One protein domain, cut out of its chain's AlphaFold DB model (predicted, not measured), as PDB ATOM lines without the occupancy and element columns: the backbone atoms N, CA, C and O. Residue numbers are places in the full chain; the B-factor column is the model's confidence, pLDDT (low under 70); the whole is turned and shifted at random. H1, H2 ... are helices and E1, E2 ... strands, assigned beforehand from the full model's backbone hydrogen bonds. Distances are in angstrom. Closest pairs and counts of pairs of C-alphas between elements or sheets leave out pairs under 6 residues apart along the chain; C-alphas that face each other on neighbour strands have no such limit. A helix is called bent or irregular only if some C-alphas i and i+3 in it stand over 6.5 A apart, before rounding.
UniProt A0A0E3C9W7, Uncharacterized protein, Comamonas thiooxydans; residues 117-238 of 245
ATOM      1  N   SER A 117      18.709 -28.224 -44.947       57.16
ATOM      2  CA  SER A 117      18.724 -28.115 -46.404       57.16
ATOM      3  C   SER A 117      19.761 -27.100 -46.885       57.16
ATOM      4  O   SER A 117      20.122 -26.151 -46.184       57.16
ATOM      5  N   GLU A 118      20.226 -27.295 -48.116       56.81
ATOM      6  CA  GLU A 118      21.153 -26.389 -48.785       56.81
ATOM      7  C   GLU A 118      20.609 -24.945 -48.757       56.81
ATOM      8  O   GLU A 118      19.483 -24.688 -49.177       56.81
ATOM      9  N   GLY A 119      21.387 -24.007 -48.200       61.72
ATOM     10  CA  GLY A 119      21.011 -22.592 -48.064       61.72
ATOM     11  C   GLY A 119      20.615 -22.127 -46.656       61.72
ATOM     12  O   GLY A 119      20.491 -20.921 -46.447       61.72
ATOM     13  N   GLN A 120      20.467 -23.024 -45.676       66.06
ATOM     14  CA  GLN A 120      20.301 -22.611 -44.276       66.06
ATOM     15  C   GLN A 120      21.642 -22.195 -43.635       66.06
ATOM     16  O   GLN A 120      22.686 -22.771 -43.965       66.06
ATOM     17  N   PRO A 121      21.639 -21.181 -42.746       70.31
ATOM     18  CA  PRO A 121      22.852 -20.712 -42.088       70.31
ATOM     19  C   PRO A 121      23.450 -21.807 -41.200       70.31
ATOM     20  O   PRO A 121      22.730 -22.532 -40.516       70.31
ATOM     21  N   ASP A 122      24.779 -21.911 -41.198       84.75
ATOM     22  CA  ASP A 122      25.496 -22.776 -40.264       84.75
ATOM     23  C   ASP A 122      25.403 -22.187 -38.849       84.75
ATOM     24  O   ASP A 122      26.109 -21.234 -38.515       84.75
ATOM     25  N   ILE A 123      24.504 -22.743 -38.037       88.44
ATOM     26  CA  ILE A 123      24.330 -22.353 -36.640       88.44
ATOM     27  C   ILE A 123      25.361 -23.101 -35.799       88.44
ATOM     28  O   ILE A 123      25.395 -24.334 -35.769       88.44
ATOM     29  N   LYS A 124      26.189 -22.346 -35.082       91.56
ATOM     30  CA  LYS A 124      27.096 -22.904 -34.084       91.56
ATOM     31  C   LYS A 124      26.378 -23.116 -32.755       91.56
ATOM     32  O   LYS A 124      25.531 -22.305 -32.385       91.56
ATOM     33  N   LEU A 125      26.768 -24.147 -32.002       91.94
ATOM     34  CA  LEU A 125      26.228 -24.404 -30.660       91.94
ATOM     35  C   LEU A 125      26.357 -23.179 -29.750       91.94
ATOM     36  O   LEU A 125      25.390 -22.790 -29.102       91.94
ATOM     37  N   GLY A 126      27.517 -22.515 -29.772       91.25
ATOM     38  CA  GLY A 126      27.770 -21.316 -28.972       91.25
ATOM     39  C   GLY A 126      26.899 -20.107 -29.332       91.25
ATOM     40  O   GLY A 126      26.811 -19.181 -28.532       91.25
ATOM     41  N   ASP A 127      26.224 -20.110 -30.483       92.31
ATOM     42  CA  ASP A 127      25.316 -19.050 -30.948       92.31
ATOM     43  C   ASP A 127      23.836 -19.460 -30.892       92.31
ATOM     44  O   ASP A 127      22.955 -18.657 -31.204       92.31
ATOM     45  N   LEU A 128      23.551 -20.693 -30.469       93.50
ATOM     46  CA  LEU A 128      22.207 -21.248 -30.446       93.50
ATOM     47  C   LEU A 128      21.314 -20.515 -29.437       93.50
ATOM     48  O   LEU A 128      21.718 -20.193 -28.316       93.50
ATOM     49  N   THR A 129      20.067 -20.284 -29.834       95.62
ATOM     50  CA  THR A 129      18.977 -19.834 -28.964       95.62
ATOM     51  C   THR A 129      17.761 -20.722 -29.185       95.62
ATOM     52  O   THR A 129      17.630 -21.333 -30.249       95.62
ATOM     53  N   PHE A 130      16.831 -20.760 -28.227       96.44
ATOM     54  CA  PHE A 130      15.571 -21.488 -28.419       96.44
ATOM     55  C   PHE A 130      14.816 -20.990 -29.659       96.44
ATOM     56  O   PHE A 130      14.385 -21.799 -30.469       96.44
ATOM     57  N   GLY A 131      14.740 -19.671 -29.876       95.06
ATOM     58  CA  GLY A 131      14.084 -19.105 -31.061       95.06
ATOM     59  C   GLY A 131      14.833 -19.336 -32.379       95.06
ATOM     60  O   GLY A 131      14.235 -19.198 -33.443       95.06
ATOM     61  N   GLY A 132      16.127 -19.667 -32.327       92.56
ATOM     62  CA  GLY A 132      16.906 -20.099 -33.488       92.56
ATOM     63  C   GLY A 132      16.720 -21.584 -33.806       92.56
ATOM     64  O   GLY A 132      16.771 -21.956 -34.973       92.56
ATOM     65  N   PHE A 133      16.469 -22.410 -32.786       92.44
ATOM     66  CA  PHE A 133      16.199 -23.842 -32.928       92.44
ATOM     67  C   PHE A 133      14.745 -24.139 -33.325       92.44
ATOM     68  O   PHE A 133      14.510 -24.961 -34.205       92.44
ATOM     69  N   GLU A 134      13.780 -23.437 -32.722       92.75
ATOM     70  CA  GLU A 134      12.339 -23.650 -32.916       92.75
ATOM     71  C   GLU A 134      11.889 -23.741 -34.389       92.75
ATOM     72  O   GLU A 134      11.126 -24.647 -34.710       92.75
ATOM     73  N   PRO A 135      12.334 -22.872 -35.319       88.88
ATOM     74  CA  PRO A 135      11.881 -22.944 -36.707       88.88
ATOM     75  C   PRO A 135      12.607 -24.002 -37.553       88.88
ATOM     76  O   PRO A 135      12.266 -24.159 -38.726       88.88
ATOM     77  N   LEU A 136      13.632 -24.687 -37.029       82.44
ATOM     78  CA  LEU A 136      14.431 -25.630 -37.825       82.44
ATOM     79  C   LEU A 136      13.666 -26.918 -38.139       82.44
ATOM     80  O   LEU A 136      13.901 -27.527 -39.183       82.44
ATOM     81  N   LEU A 137      12.773 -27.338 -37.242       82.00
ATOM     82  CA  LEU A 137      12.032 -28.597 -37.295       82.00
ATOM     83  C   LEU A 137      10.656 -28.430 -36.617       82.00
ATOM     84  O   LEU A 137      10.402 -27.416 -35.975       82.00
ATOM     85  N   ASP A 138       9.767 -29.425 -36.727       86.81
ATOM     86  CA  ASP A 138       8.508 -29.450 -35.959       86.81
ATOM     87  C   ASP A 138       8.806 -29.688 -34.471       86.81
ATOM     88  O   ASP A 138       8.883 -30.834 -34.016       86.81
ATOM     89  N   SER A 139       9.056 -28.598 -33.740       91.31
ATOM     90  CA  SER A 139       9.467 -28.639 -32.340       91.31
ATOM     91  C   SER A 139       8.317 -28.376 -31.367       91.31
ATOM     92  O   SER A 139       7.366 -27.685 -31.715       91.31
ATOM     93  N   ARG A 140       8.403 -28.870 -30.130       94.12
ATOM     94  CA  ARG A 140       7.417 -28.672 -29.052       94.12
ATOM     95  C   ARG A 140       8.116 -28.414 -27.721       94.12
ATOM     96  O   ARG A 140       9.186 -28.967 -27.483       94.12
ATOM     97  N   TYR A 141       7.521 -27.565 -26.885       95.81
ATOM     98  CA  TYR A 141       8.048 -27.265 -25.556       95.81
ATOM     99  C   TYR A 141       7.511 -28.247 -24.519       95.81
ATOM    100  O   TYR A 141       6.315 -28.537 -24.513       95.81
ATOM    101  N   TYR A 142       8.392 -28.681 -23.623       95.62
ATOM    102  CA  TYR A 142       8.072 -29.498 -22.455       95.62
ATOM    103  C   TYR A 142       8.836 -28.974 -21.242       95.62
ATOM    104  O   TYR A 142       9.797 -28.216 -21.386       95.62
ATOM    105  N   ALA A 143       8.436 -29.381 -20.047       94.88
ATOM    106  CA  ALA A 143       9.199 -29.124 -18.832       94.88
ATOM    107  C   ALA A 143       9.013 -30.271 -17.842       94.88
ATOM    108  O   ALA A 143       7.942 -30.880 -17.813       94.88
ATOM    109  N   ASP A 144      10.017 -30.511 -16.995       92.12
ATOM    110  CA  ASP A 144       9.906 -31.494 -15.904       92.12
ATOM    111  C   ASP A 144       8.691 -31.186 -15.012       92.12
ATOM    112  O   ASP A 144       7.965 -32.071 -14.568       92.12
ATOM    113  N   CYS A 145       8.483 -29.896 -14.752       92.62
ATOM    114  CA  CYS A 145       7.459 -29.319 -13.886       92.62
ATOM    115  C   CYS A 145       7.532 -27.788 -14.007       92.62
ATOM    116  O   CYS A 145       8.558 -27.236 -14.394       92.62
ATOM    117  N   LEU A 146       6.470 -27.072 -13.635       94.56
ATOM    118  CA  LEU A 146       6.486 -25.596 -13.567       94.56
ATOM    119  C   LEU A 146       6.205 -25.059 -12.156       94.56
ATOM    120  O   LEU A 146       6.290 -23.859 -11.892       94.56
ATOM    121  N   THR A 147       5.853 -25.950 -11.237       91.69
ATOM    122  CA  THR A 147       5.605 -25.668  -9.827       91.69
ATOM    123  C   THR A 147       5.757 -26.965  -9.037       91.69
ATOM    124  O   THR A 147       5.647 -28.044  -9.614       91.69
ATOM    125  N   LEU A 148       6.033 -26.856  -7.734       88.19
ATOM    126  CA  LEU A 148       6.177 -27.988  -6.805       88.19
ATOM    127  C   LEU A 148       6.979 -29.174  -7.378       88.19
ATOM    128  O   LEU A 148       6.603 -30.330  -7.222       88.19
ATOM    129  N   CYS A 149       8.129 -28.873  -7.982       86.88
ATOM    130  CA  CYS A 149       9.037 -29.800  -8.670       86.88
ATOM    131  C   CYS A 149       9.683 -30.905  -7.802       86.88
ATOM    132  O   CYS A 149      10.624 -31.576  -8.227       86.88
ATOM    133  N   GLY A 150       9.210 -31.100  -6.570       82.12
ATOM    134  CA  GLY A 150       9.714 -32.110  -5.647       82.12
ATOM    135  C   GLY A 150      11.211 -31.966  -5.366       82.12
ATOM    136  O   GLY A 150      11.676 -30.902  -4.966       82.12
ATOM    137  N   ASN A 151      11.951 -33.063  -5.561       75.44
ATOM    138  CA  ASN A 151      13.395 -33.152  -5.319       75.44
ATOM    139  C   ASN A 151      14.251 -32.771  -6.540       75.44
ATOM    140  O   ASN A 151      15.462 -32.990  -6.508       75.44
ATOM    141  N   ALA A 152      13.656 -32.260  -7.623       76.81
ATOM    142  CA  ALA A 152      14.434 -31.778  -8.757       76.81
ATOM    143  C   ALA A 152      15.277 -30.580  -8.301       76.81
ATOM    144  O   ALA A 152      14.733 -29.522  -7.987       76.81
ATOM    145  N   ALA A 153      16.598 -30.773  -8.218       74.56
ATOM    146  CA  ALA A 153      17.518 -29.718  -7.805       74.56
ATOM    147  C   ALA A 153      17.457 -28.535  -8.784       74.56
ATOM    148  O   ALA A 153      17.285 -27.402  -8.349       74.56
ATOM    149  N   ASP A 154      17.486 -28.841 -10.086       88.00
ATOM    150  CA  ASP A 154      17.414 -27.880 -11.181       88.00
ATOM    151  C   ASP A 154      16.411 -28.395 -12.233       88.00
ATOM    152  O   ASP A 154      16.798 -29.179 -13.102       88.00
ATOM    153  N   PRO A 155      15.114 -28.037 -12.158       92.31
ATOM    154  CA  PRO A 155      14.140 -28.483 -13.149       92.31
ATOM    155  C   PRO A 155      14.433 -27.839 -14.508       92.31
ATOM    156  O   PRO A 155      14.879 -26.690 -14.583       92.31
ATOM    157  N   VAL A 156      14.156 -28.555 -15.590       93.88
ATOM    158  CA  VAL A 156      14.563 -28.187 -16.948       93.88
ATOM    159  C   VAL A 156      13.353 -27.931 -17.849       93.88
ATOM    160  O   VAL A 156      12.314 -28.589 -17.746       93.88
ATOM    161  N   VAL A 157      13.499 -26.955 -18.750       96.31
ATOM    162  CA  VAL A 157      12.620 -26.768 -19.913       96.31
ATOM    163  C   VAL A 157      13.306 -27.318 -21.159       96.31
ATOM    164  O   VAL A 157      14.493 -27.069 -21.386       96.31
ATOM    165  N   TYR A 158      12.538 -28.023 -21.980       95.75
ATOM    166  CA  TYR A 158      12.977 -28.665 -23.212       95.75
ATOM    167  C   TYR A 158      12.258 -28.040 -24.403       95.75
ATOM    168  O   TYR A 158      11.091 -27.648 -24.321       95.75
ATOM    169  N   LEU A 159      12.947 -27.991 -25.535       96.00
ATOM    170  CA  LEU A 159      12.351 -27.770 -26.841       96.00
ATOM    171  C   LEU A 159      12.804 -28.899 -27.756       96.00
ATOM    172  O   LEU A 159      13.974 -28.976 -28.127       96.00
ATOM    173  N   GLU A 160      11.863 -29.754 -28.132       93.38
ATOM    174  CA  GLU A 160      12.161 -31.013 -28.806       93.38
ATOM    175  C   GLU A 160      11.577 -31.058 -30.189       93.38
ATOM    176  O   GLU A 160      10.402 -30.764 -30.377       93.38
ATOM    177  N   ALA A 161      12.374 -31.516 -31.137       90.56
ATOM    178  CA  ALA A 161      11.997 -31.701 -32.516       90.56
ATOM    179  C   ALA A 161      12.082 -33.171 -32.913       90.56
ATOM    180  O   ALA A 161      13.104 -33.835 -32.718       90.56
ATOM    181  N   LYS A 162      11.013 -33.669 -33.540       85.50
ATOM    182  CA  LYS A 162      10.991 -35.042 -34.044       85.50
ATOM    183  C   LYS A 162      11.719 -35.153 -35.378       85.50
ATOM    184  O   LYS A 162      11.500 -34.363 -36.298       85.50
ATOM    185  N   GLY A 163      12.557 -36.180 -35.486       81.06
ATOM    186  CA  GLY A 163      13.235 -36.530 -36.726       81.06
ATOM    187  C   GLY A 163      12.277 -37.015 -37.805       81.06
ATOM    188  O   GLY A 163      11.258 -37.648 -37.527       81.06
ATOM    189  N   SER A 164      12.643 -36.790 -39.065       79.44
ATOM    190  CA  SER A 164      11.930 -37.384 -40.198       79.44
ATOM    191  C   SER A 164      12.512 -38.756 -40.555       79.44
ATOM    192  O   SER A 164      13.568 -39.164 -40.071       79.44
ATOM    193  N   ARG A 165      11.873 -39.459 -41.498       78.50
ATOM    194  CA  ARG A 165      12.460 -40.668 -42.106       78.50
ATOM    195  C   ARG A 165      13.848 -40.415 -42.707       78.50
ATOM    196  O   ARG A 165      14.679 -41.313 -42.677       78.50
ATOM    197  N   LEU A 166      14.109 -39.209 -43.222       74.44
ATOM    198  CA  LEU A 166      15.399 -38.850 -43.822       74.44
ATOM    199  C   LEU A 166      16.526 -38.743 -42.786       74.44
ATOM    200  O   LEU A 166      17.692 -38.865 -43.145       74.44
ATOM    201  N   THR A 167      16.190 -38.527 -41.514       75.25
ATOM    202  CA  THR A 167      17.147 -38.512 -40.399       75.25
ATOM    203  C   THR A 167      17.107 -39.818 -39.606       75.25
ATOM    204  O   THR A 167      17.532 -39.840 -38.459       75.25
ATOM    205  N   ASN A 168      16.573 -40.913 -40.172       81.62
ATOM    206  CA  ASN A 168      16.362 -42.188 -39.468       81.62
ATOM    207  C   ASN A 168      15.591 -42.035 -38.143       81.62
ATOM    208  O   ASN A 168      15.849 -42.771 -37.192       81.62
ATOM    209  N   PHE A 169      14.656 -41.078 -38.081       83.94
ATOM    210  CA  PHE A 169      13.899 -40.736 -36.872       83.94
ATOM    211  C   PHE A 169      14.767 -40.281 -35.685       83.94
ATOM    212  O   PHE A 169      14.359 -40.420 -34.536       83.94
ATOM    213  N   ILE A 170      15.953 -39.723 -35.949       89.44
ATOM    214  CA  ILE A 170      16.758 -39.051 -34.925       89.44
ATOM    215  C   ILE A 170      16.017 -37.793 -34.476       89.44
ATOM    216  O   ILE A 170      15.796 -36.885 -35.278       89.44
ATOM    217  N   ASN A 171      15.637 -37.766 -33.205       91.25
ATOM    218  CA  ASN A 171      15.054 -36.615 -32.533       91.25
ATOM    219  C   ASN A 171      16.165 -35.685 -32.049       91.25
ATOM    220  O   ASN A 171      17.297 -36.122 -31.833       91.25
ATOM    221  N   TYR A 172      15.823 -34.416 -31.877       93.06
ATOM    222  CA  TYR A 172      16.732 -33.364 -31.443       93.06
ATOM    223  C   TYR A 172      16.093 -32.600 -30.292       93.06
ATOM    224  O   TYR A 172      14.889 -32.355 -30.324       93.06
ATOM    225  N   SER A 173      16.881 -32.182 -29.314       94.50
ATOM    226  CA  SER A 173      16.389 -31.375 -28.204       94.50
ATOM    227  C   SER A 173      17.411 -30.316 -27.808       94.50
ATOM    228  O   SER A 173      18.624 -30.494 -27.945       94.50
ATOM    229  N   VAL A 174      16.899 -29.180 -27.351       95.94
ATOM    230  CA  VAL A 174      17.669 -28.176 -26.622       95.94
ATOM    231  C   VAL A 174      17.005 -27.945 -25.281       95.94
ATOM    232  O   VAL A 174      15.777 -27.903 -25.190       95.94
ATOM    233  N   GLN A 175      17.813 -27.760 -24.245       95.81
ATOM    234  CA  GLN A 175      17.293 -27.635 -22.892       95.81
ATOM    235  C   GLN A 175      18.069 -26.619 -22.059       95.81
ATOM    236  O   GLN A 175      19.225 -26.295 -22.353       95.81
ATOM    237  N   ALA A 176      17.409 -26.097 -21.026       96.38
ATOM    238  CA  ALA A 176      18.007 -25.188 -20.060       96.38
ATOM    239  C   ALA A 176      17.377 -25.357 -18.664       96.38
ATOM    240  O   ALA A 176      16.153 -25.498 -18.570       96.38
ATOM    241  N   PRO A 177      18.178 -25.283 -17.587       95.62
ATOM    242  CA  PRO A 177      17.670 -25.177 -16.226       95.62
ATOM    243  C   PRO A 177      16.769 -23.951 -16.040       95.62
ATOM    244  O   PRO A 177      17.093 -22.845 -16.475       95.62
ATOM    245  N   MET A 178      15.653 -24.134 -15.342       94.62
ATOM    246  CA  MET A 178      14.674 -23.096 -15.006       94.62
ATOM    247  C   MET A 178      14.969 -22.462 -13.643       94.62
ATOM    248  O   MET A 178      14.073 -22.298 -12.819       94.62
ATOM    249  N   VAL A 179      16.235 -22.149 -13.379       91.31
ATOM    250  CA  VAL A 179      16.693 -21.719 -12.045       91.31
ATOM    251  C   VAL A 179      16.978 -20.226 -11.956       91.31
ATOM    252  O   VAL A 179      16.902 -19.655 -10.870       91.31
ATOM    253  N   ASP A 180      17.266 -19.569 -13.082       89.38
ATOM    254  CA  ASP A 180      17.531 -18.137 -13.116       89.38
ATOM    255  C   ASP A 180      17.244 -17.471 -14.476       89.38
ATOM    256  O   ASP A 180      16.873 -18.092 -15.482       89.38
ATOM    257  N   GLY A 181      17.382 -16.143 -14.466       92.44
ATOM    258  CA  GLY A 181      17.413 -15.298 -15.652       92.44
ATOM    259  C   GLY A 181      16.192 -15.428 -16.562       92.44
ATOM    260  O   GLY A 181      15.061 -15.637 -16.135       92.44
ATOM    261  N   LYS A 182      16.444 -15.294 -17.870       94.50
ATOM    262  CA  LYS A 182      15.388 -15.279 -18.894       94.50
ATOM    263  C   LYS A 182      14.598 -16.582 -18.960       94.50
ATOM    264  O   LYS A 182      13.455 -16.556 -19.405       94.50
ATOM    265  N   VAL A 183      15.220 -17.703 -18.593       96.88
ATOM    266  CA  VAL A 183      14.560 -19.010 -18.638       96.88
ATOM    267  C   VAL A 183      13.532 -19.092 -17.518       96.88
ATOM    268  O   VAL A 183      12.373 -19.373 -17.810       96.88
ATOM    269  N   LEU A 184      13.921 -18.742 -16.285       96.06
ATOM    270  CA  LEU A 184      13.009 -18.678 -15.140       96.06
ATOM    271  C   LEU A 184      11.851 -17.696 -15.375       96.06
ATOM    272  O   LEU A 184      10.695 -18.039 -15.138       96.06
ATOM    273  N   ASP A 185      12.137 -16.493 -15.881       97.25
ATOM    274  CA  ASP A 185      11.096 -15.493 -16.150       97.25
ATOM    275  C   ASP A 185      10.088 -15.989 -17.205       97.25
ATOM    276  O   ASP A 185       8.875 -15.809 -17.063       97.25
ATOM    277  N   ALA A 186      10.581 -16.640 -18.265       98.19
ATOM    278  CA  ALA A 186       9.741 -17.171 -19.333       98.19
ATOM    279  C   ALA A 186       8.870 -18.343 -18.859       98.19
ATOM    280  O   ALA A 186       7.686 -18.399 -19.198       98.19
ATOM    281  N   THR A 187       9.426 -19.264 -18.071       97.75
ATOM    282  CA  THR A 187       8.690 -20.435 -17.573       97.75
ATOM    283  C   THR A 187       7.703 -20.050 -16.472       97.75
ATOM    284  O   THR A 187       6.604 -20.603 -16.430       97.75
ATOM    285  N   ALA A 188       8.005 -19.025 -15.669       97.62
ATOM    286  CA  ALA A 188       7.047 -18.420 -14.745       97.62
ATOM    287  C   ALA A 188       5.863 -17.775 -15.487       97.62
ATOM    288  O   ALA A 188       4.712 -18.040 -15.149       97.62
ATOM    289  N   ALA A 189       6.117 -16.998 -16.545       98.38
ATOM    290  CA  ALA A 189       5.045 -16.423 -17.363       98.38
ATOM    291  C   ALA A 189       4.197 -17.504 -18.057       98.38
ATOM    292  O   ALA A 189       2.978 -17.360 -18.183       98.38
ATOM    293  N   TRP A 190       4.834 -18.596 -18.489       98.44
ATOM    294  CA  TRP A 190       4.157 -19.749 -19.074       98.44
ATOM    295  C   TRP A 190       3.229 -20.433 -18.068       98.44
ATOM    296  O   TRP A 190       2.045 -20.610 -18.360       98.44
ATOM    297  N   ARG A 191       3.729 -20.709 -16.858       98.12
ATOM    298  CA  ARG A 191       2.943 -21.211 -15.726       98.12
ATOM    299  C   ARG A 191       1.752 -20.309 -15.421       98.12
ATOM    300  O   ARG A 191       0.626 -20.785 -15.351       98.12
ATOM    301  N   ASP A 192       1.987 -19.012 -15.252       98.50
ATOM    302  CA  ASP A 192       0.946 -18.066 -14.843       98.50
ATOM    303  C   ASP A 192      -0.167 -17.961 -15.896       98.50
ATOM    304  O   ASP A 192      -1.345 -17.829 -15.555       98.50
ATOM    305  N   ALA A 193       0.181 -18.074 -17.183       98.44
ATOM    306  CA  ALA A 193      -0.798 -18.144 -18.261       98.44
ATOM    307  C   ALA A 193      -1.663 -19.414 -18.182       98.44
ATOM    308  O   ALA A 193      -2.876 -19.320 -18.383       98.44
ATOM    309  N   MET A 194      -1.066 -20.566 -17.859       98.44
ATOM    310  CA  MET A 194      -1.796 -21.825 -17.668       98.44
ATOM    311  C   MET A 194      -2.708 -21.775 -16.445       98.44
ATOM    312  O   MET A 194      -3.885 -22.088 -16.572       98.44
ATOM    313  N   VAL A 195      -2.209 -21.327 -15.288       98.19
ATOM    314  CA  VAL A 195      -3.015 -21.211 -14.056       98.19
ATOM    315  C   VAL A 195      -4.212 -20.291 -14.283       98.19
ATOM    316  O   VAL A 195      -5.324 -20.583 -13.852       98.19
ATOM    317  N   LYS A 196      -4.005 -19.182 -15.001       98.06
ATOM    318  CA  LYS A 196      -5.070 -18.224 -15.309       98.06
ATOM    319  C   LYS A 196      -6.147 -18.791 -16.241       98.06
ATOM    320  O   LYS A 196      -7.298 -18.368 -16.139       98.06
ATOM    321  N   ALA A 197      -5.770 -19.638 -17.195       98.12
ATOM    322  CA  ALA A 197      -6.687 -20.188 -18.192       98.12
ATOM    323  C   ALA A 197      -7.361 -21.491 -17.730       98.12
ATOM    324  O   ALA A 197      -8.524 -21.714 -18.055       98.12
ATOM    325  N   GLU A 198      -6.643 -22.304 -16.955       97.12
ATOM    326  CA  GLU A 198      -7.058 -23.623 -16.484       97.12
ATOM    327  C   GLU A 198      -7.203 -23.632 -14.954       97.12
ATOM    328  O   GLU A 198      -8.253 -23.270 -14.423       97.12
ATOM    329  N   SER A 199      -6.158 -24.057 -14.241       96.44
ATOM    330  CA  SER A 199      -6.094 -24.166 -12.786       96.44
ATOM    331  C   SER A 199      -4.656 -24.431 -12.332       96.44
ATOM    332  O   SER A 199      -3.786 -24.759 -13.143       96.44
ATOM    333  N   ASP A 200      -4.407 -24.347 -11.024       96.38
ATOM    334  CA  ASP A 200      -3.164 -24.848 -10.430       96.38
ATOM    335  C   ASP A 200      -2.984 -26.353 -10.678       96.38
ATOM    336  O   ASP A 200      -1.896 -26.777 -11.061       96.38
ATOM    337  N   ASP A 201      -4.057 -27.144 -10.552       95.00
ATOM    338  CA  ASP A 201      -4.033 -28.598 -10.778       95.00
ATOM    339  C   ASP A 201      -3.584 -28.956 -12.202       95.00
ATOM    340  O   ASP A 201      -2.813 -29.889 -12.390       95.00
ATOM    341  N   TYR A 202      -3.982 -28.178 -13.215       94.50
ATOM    342  CA  TYR A 202      -3.533 -28.396 -14.595       94.50
ATOM    343  C   TYR A 202      -2.004 -28.334 -14.727       94.50
ATOM    344  O   TYR A 202      -1.400 -29.121 -15.460       94.50
ATOM    345  N   VAL A 203      -1.379 -27.395 -14.013       95.25
ATOM    346  CA  VAL A 203       0.076 -27.218 -14.004       95.25
ATOM    347  C   VAL A 203       0.748 -28.266 -13.120       95.25
ATOM    348  O   VAL A 203       1.771 -28.824 -13.515       95.25
ATOM    349  N   LEU A 204       0.183 -28.540 -11.944       92.94
ATOM    350  CA  LEU A 204       0.696 -29.530 -10.994       92.94
ATOM    351  C   LEU A 204       0.721 -30.939 -11.591       92.94
ATOM    352  O   LEU A 204       1.723 -31.636 -11.463       92.94
ATOM    353  N   ASP A 205      -0.335 -31.311 -12.310       91.31
ATOM    354  CA  ASP A 205      -0.462 -32.602 -12.991       91.31
ATOM    355  C   ASP A 205       0.338 -32.659 -14.306       91.31
ATOM    356  O   ASP A 205       0.267 -33.642 -15.040       91.31
ATOM    357  N   THR A 206       1.089 -31.608 -14.652       92.50
ATOM    358  CA  THR A 206       1.897 -31.504 -15.883       92.50
ATOM    359  C   THR A 206       1.118 -31.696 -17.192       92.50
ATOM    360  O   THR A 206       1.699 -32.004 -18.234       92.50
ATOM    361  N   ARG A 207      -0.201 -31.446 -17.192       93.00
ATOM    362  CA  ARG A 207      -1.080 -31.657 -18.363       93.00
ATOM    363  C   ARG A 207      -0.657 -30.859 -19.595       93.00
ATOM    364  O   ARG A 207      -0.919 -31.272 -20.722       93.00
ATOM    365  N   PHE A 208       0.043 -29.744 -19.400       93.69
ATOM    366  CA  PHE A 208       0.619 -28.951 -20.486       93.69
ATOM    367  C   PHE A 208       1.615 -29.732 -21.359       93.69
ATOM    368  O   PHE A 208       1.740 -29.421 -22.540       93.69
ATOM    369  N   ASN A 209       2.279 -30.766 -20.828       94.12
ATOM    370  CA  ASN A 209       3.154 -31.639 -21.615       94.12
ATOM    371  C   ASN A 209       2.361 -32.563 -22.562       94.12
ATOM    372  O   ASN A 209       2.894 -32.998 -23.583       94.12
ATOM    373  N   CYS A 210       1.087 -32.830 -22.261       92.50
ATOM    374  CA  CYS A 210       0.172 -33.591 -23.119       92.50
ATOM    375  C   CYS A 210      -0.497 -32.711 -24.189       92.50
ATOM    376  O   CYS A 210      -0.905 -33.199 -25.242       92.50
ATOM    377  N   GLU A 211      -0.567 -31.398 -23.949       93.12
ATOM    378  CA  GLU A 211      -1.131 -30.393 -24.857       93.12
ATOM    379  C   GLU A 211      -0.089 -29.320 -25.243       93.12
ATOM    380  O   GLU A 211      -0.336 -28.117 -25.084       93.12
ATOM    381  N   PRO A 212       1.080 -29.715 -25.781       92.25
ATOM    382  CA  PRO A 212       2.241 -28.832 -25.931       92.25
ATOM    383  C   PRO A 212       2.003 -27.608 -26.830       92.25
ATOM    384  O   PRO A 212       2.731 -26.620 -26.748       92.25
ATOM    385  N   ASP A 213       0.977 -27.640 -27.685       94.69
ATOM    386  CA  ASP A 213       0.640 -26.533 -28.580       94.69
ATOM    387  C   ASP A 213      -0.260 -25.463 -27.925       94.69
ATOM    388  O   ASP A 213      -0.269 -24.315 -28.374       94.69
ATOM    389  N   ARG A 214      -0.982 -25.785 -26.841       96.31
ATOM    390  CA  ARG A 214      -2.043 -24.926 -26.274       96.31
ATOM    391  C   ARG A 214      -1.526 -23.596 -25.725       96.31
ATOM    392  O   ARG A 214      -2.146 -22.557 -25.939       96.31
ATOM    393  N   PHE A 215      -0.379 -23.629 -25.052       97.25
ATOM    394  CA  PHE A 215       0.271 -22.454 -24.455       97.25
ATOM    395  C   PHE A 215       1.635 -22.149 -25.088       97.25
ATOM    396  O   PHE A 215       2.433 -21.389 -24.533       97.25
ATOM    397  N   ARG A 216       1.915 -22.734 -26.259       96.75
ATOM    398  CA  ARG A 216       3.204 -22.624 -26.953       96.75
ATOM    399  C   ARG A 216       3.617 -21.180 -27.218       96.75
ATOM    400  O   ARG A 216       4.785 -20.832 -27.087       96.75
ATOM    401  N   ASN A 217       2.665 -20.331 -27.595       97.75
ATOM    402  CA  ASN A 217       2.923 -18.932 -27.928       97.75
ATOM    403  C   ASN A 217       3.550 -18.146 -26.763       97.75
ATOM    404  O   ASN A 217       4.369 -17.262 -27.008       97.75
ATOM    405  N   VAL A 218       3.190 -18.467 -25.515       98.19
ATOM    406  CA  VAL A 218       3.726 -17.796 -24.324       98.19
ATOM    407  C   VAL A 218       5.195 -18.161 -24.131       98.19
ATOM    408  O   VAL A 218       6.050 -17.276 -24.063       98.19
ATOM    409  N   ILE A 219       5.499 -19.460 -24.108       98.00
ATOM    410  CA  ILE A 219       6.859 -19.943 -23.860       98.00
ATOM    411  C   ILE A 219       7.807 -19.658 -25.029       98.00
ATOM    412  O   ILE A 219       8.930 -19.209 -24.801       98.00
ATOM    413  N   SER A 220       7.341 -19.796 -26.276       97.69
ATOM    414  CA  SER A 220       8.106 -19.442 -27.481       97.69
ATOM    415  C   SER A 220       8.522 -17.967 -27.460       97.69
ATOM    416  O   SER A 220       9.692 -17.634 -27.668       97.69
ATOM    417  N   ALA A 221       7.596 -17.062 -27.115       97.81
ATOM    418  CA  ALA A 221       7.900 -15.638 -27.016       97.81
ATOM    419  C   ALA A 221       8.919 -15.333 -25.905       97.81
ATOM    420  O   ALA A 221       9.850 -14.554 -26.132       97.81
ATOM    421  N   GLY A 222       8.765 -15.953 -24.730       97.38
ATOM    422  CA  GLY A 222       9.657 -15.752 -23.585       97.38
ATOM    423  C   GLY A 222      11.073 -16.287 -23.820       97.38
ATOM    424  O   GLY A 222      12.055 -15.588 -23.561       97.38
ATOM    425  N   LEU A 223      11.196 -17.496 -24.377       97.94
ATOM    426  CA  LEU A 223      12.485 -18.159 -24.582       97.94
ATOM    427  C   LEU A 223      13.193 -17.773 -25.881       97.94
ATOM    428  O   LEU A 223      14.364 -18.110 -26.035       97.94
ATOM    429  N   ARG A 224      12.562 -17.024 -26.792       96.62
ATOM    430  CA  ARG A 224      13.103 -16.706 -28.128       96.62
ATOM    431  C   ARG A 224      14.597 -16.340 -28.152       96.62
ATOM    432  O   ARG A 224      15.329 -16.782 -29.034       96.62
ATOM    433  N   ASN A 225      15.043 -15.537 -27.183       96.00
ATOM    434  CA  ASN A 225      16.425 -15.049 -27.072       96.00
ATOM    435  C   ASN A 225      17.219 -15.683 -25.912       96.00
ATOM    436  O   ASN A 225      18.302 -15.193 -25.578       96.00
ATOM    437  N   ALA A 226      16.669 -16.696 -25.245       96.62
ATOM    438  CA  ALA A 226      17.377 -17.482 -24.246       96.62
ATOM    439  C   ALA A 226      18.305 -18.487 -24.943       96.62
ATOM    440  O   ALA A 226      17.989 -19.001 -26.021       96.62
ATOM    441  N   ARG A 227      19.463 -18.740 -24.332       95.38
ATOM    442  CA  ARG A 227      20.440 -19.714 -24.819       95.38
ATOM    443  C   ARG A 227      20.212 -21.038 -24.086       95.38
ATOM    444  O   ARG A 227      20.132 -20.997 -22.859       95.38
ATOM    445  N   PRO A 228      20.089 -22.170 -24.794       95.88
ATOM    446  CA  PRO A 228      20.115 -23.469 -24.145       95.88
ATOM    447  C   PRO A 228      21.505 -23.751 -23.570       95.88
ATOM    448  O   PRO A 228      22.501 -23.174 -24.015       95.88
ATOM    449  N   THR A 229      21.566 -24.641 -22.586       95.81
ATOM    450  CA  THR A 229      22.819 -25.098 -21.970       95.81
ATOM    451  C   THR A 229      23.228 -26.476 -22.460       95.81
ATOM    452  O   THR A 229      24.401 -26.814 -22.368       95.81
ATOM    453  N   VAL A 230      22.293 -27.259 -22.999       95.62
ATOM    454  CA  VAL A 230      22.559 -28.585 -23.563       95.62
ATOM    455  C   VAL A 230      21.853 -28.713 -24.909       95.62
ATOM    456  O   VAL A 230      20.723 -28.244 -25.084       95.62
ATOM    457  N   PHE A 231      22.535 -29.348 -25.859       95.69
ATOM    458  CA  PHE A 231      21.972 -29.815 -27.123       95.69
ATOM    459  C   PHE A 231      22.099 -31.334 -27.193       95.69
ATOM    460  O   PHE A 231      23.170 -31.876 -26.916       95.69
ATOM    461  N   SER A 232      21.039 -32.020 -27.607       95.25
ATOM    462  CA  SER A 232      21.028 -33.475 -27.707       95.25
ATOM    463  C   SER A 232      20.375 -33.976 -28.989       95.25
ATOM    464  O   SER A 232      19.534 -33.310 -29.600       95.25
ATOM    465  N   PHE A 233      20.790 -35.166 -29.422       94.62
ATOM    466  CA  PHE A 233      20.189 -35.864 -30.552       94.62
ATOM    467  C   PHE A 233      20.297 -37.383 -30.407       94.62
ATOM    468  O   PHE A 233      21.245 -37.899 -29.820       94.62
ATOM    469  N   GLY A 234      19.331 -38.123 -30.946       93.56
ATOM    470  CA  GLY A 234      19.305 -39.583 -30.849       93.56
ATOM    471  C   GLY A 234      17.917 -40.185 -31.015       93.56
ATOM    472  O   GLY A 234      16.983 -39.519 -31.456       93.56
ATOM    473  N   ARG A 235      17.775 -41.461 -30.650       87.06
ATOM    474  CA  ARG A 235      16.485 -42.173 -30.678       87.06
ATOM    475  C   ARG A 235      15.645 -41.940 -29.419       87.06
ATOM    476  O   ARG A 235      14.427 -42.025 -29.516       87.06
ATOM    477  N   GLY A 236      16.287 -41.608 -28.297       68.56
ATOM    478  CA  GLY A 236      15.645 -41.382 -26.998       68.56
ATOM    479  C   GLY A 236      15.825 -40.017 -26.308       68.56
ATOM    480  O   GLY A 236      15.420 -39.937 -25.158       68.56
ATOM    481  N   PRO A 237      16.372 -38.926 -26.896       60.69
ATOM    482  CA  PRO A 237      16.487 -37.637 -26.193       60.69
ATOM    483  C   PRO A 237      15.133 -36.909 -26.070       60.69
ATOM    484  O   PRO A 237      15.095 -35.683 -26.030       60.69
ATOM    485  N   THR A 238      14.027 -37.647 -26.135       62.56
ATOM    486  CA  THR A 238      12.680 -37.102 -26.050       62.56
ATOM    487  C   THR A 238      12.192 -37.182 -24.623       62.56
ATOM    488  O   THR A 238      12.307 -38.230 -23.991       62.56
TER     489      THR A 238
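This is residues 117 to 238 of the 245 residues of an uncharacterized protein of Comamonas thiooxydans (UniProt A0A0E3C9W7). A twisted sheet of four strands has H1 and H4 over one face, in two layers, helices on one face of a sheet. The longest helix, H2, packs beside H4 and only grazes the sheet; small H3 and the first printed residues lie at opposite ends of the long axis. The 122 printed residues, 60 of them in named elements, under half, run H1 E1 E2 E3 H2 H3 H4 E4, class mixed. The sheet, order E1 E2 E3 E4, is antiparallel, with E1 E2 E3 a meander, each strand the antiparallel neighbour of the one before. The whole is compact, radius of gyration of the C-alphas 14.5 A, but elongated, 45 by 28 by 27 A.

H1, residues 130 to 136, is on the sheet at a height of 8.9 A, over E2, residues 156 to 161, and along it at 3 degrees on the local plane. E1, residues 139 to 143, and E2 form a hairpin, with N 140 and O 160 2.8 A apart. E2 and E3, residues 171 to 177, form another, with N 161 and O 172 at 2.8 A. H2, residues 181 to 197, touches H3, residues 200 to 204, with residues 191 to 195 alone, the closest C-alphas being those of Val 195 and Val 203, 6.8 A. H4, residues 216 to 223, touches H2 at a shallow tilt of 22 degrees, opposite ways, closest at C-alphas of Ala 186 and Gly 222, 4.5 A. H4 also touches H1, closest at C-alphas of Phe 130 and Leu 223, 5.9 A. E4, residues 230 to 234, is an edge strand beside E3, with N 171 and O 234 2.8 A apart. Every O i to N i+4 pair is within hydrogen-bond range in H2, H3 and H4; H1 has 1 of 3, and 2 of 4 O i to N i+3 pairs.

H1 begins at C-alpha 130 (15.571, -21.488, -28.419), spans 10.3 A and is only just irregular, C-alphas 132 and 135 being 6.6 A apart. E1, E2, E3 and E4 span 13.5, 16.2, 20.1 and 13.6 A. H2 spans 24.7 A, H3 6.1 A and H4 10.6 A; E4 ends at C-alpha 234 (19.305, -39.583, -30.849).

The C-alphas farthest apart are those of Glu 118 and Asp 201, 45.6 A. The printed part has no cut. The links E1 to E2 and H3 to H4 are long. Residues 117 to 120 and 236 to 238 have pLDDT under 70; the mean of the printed part is 90.6.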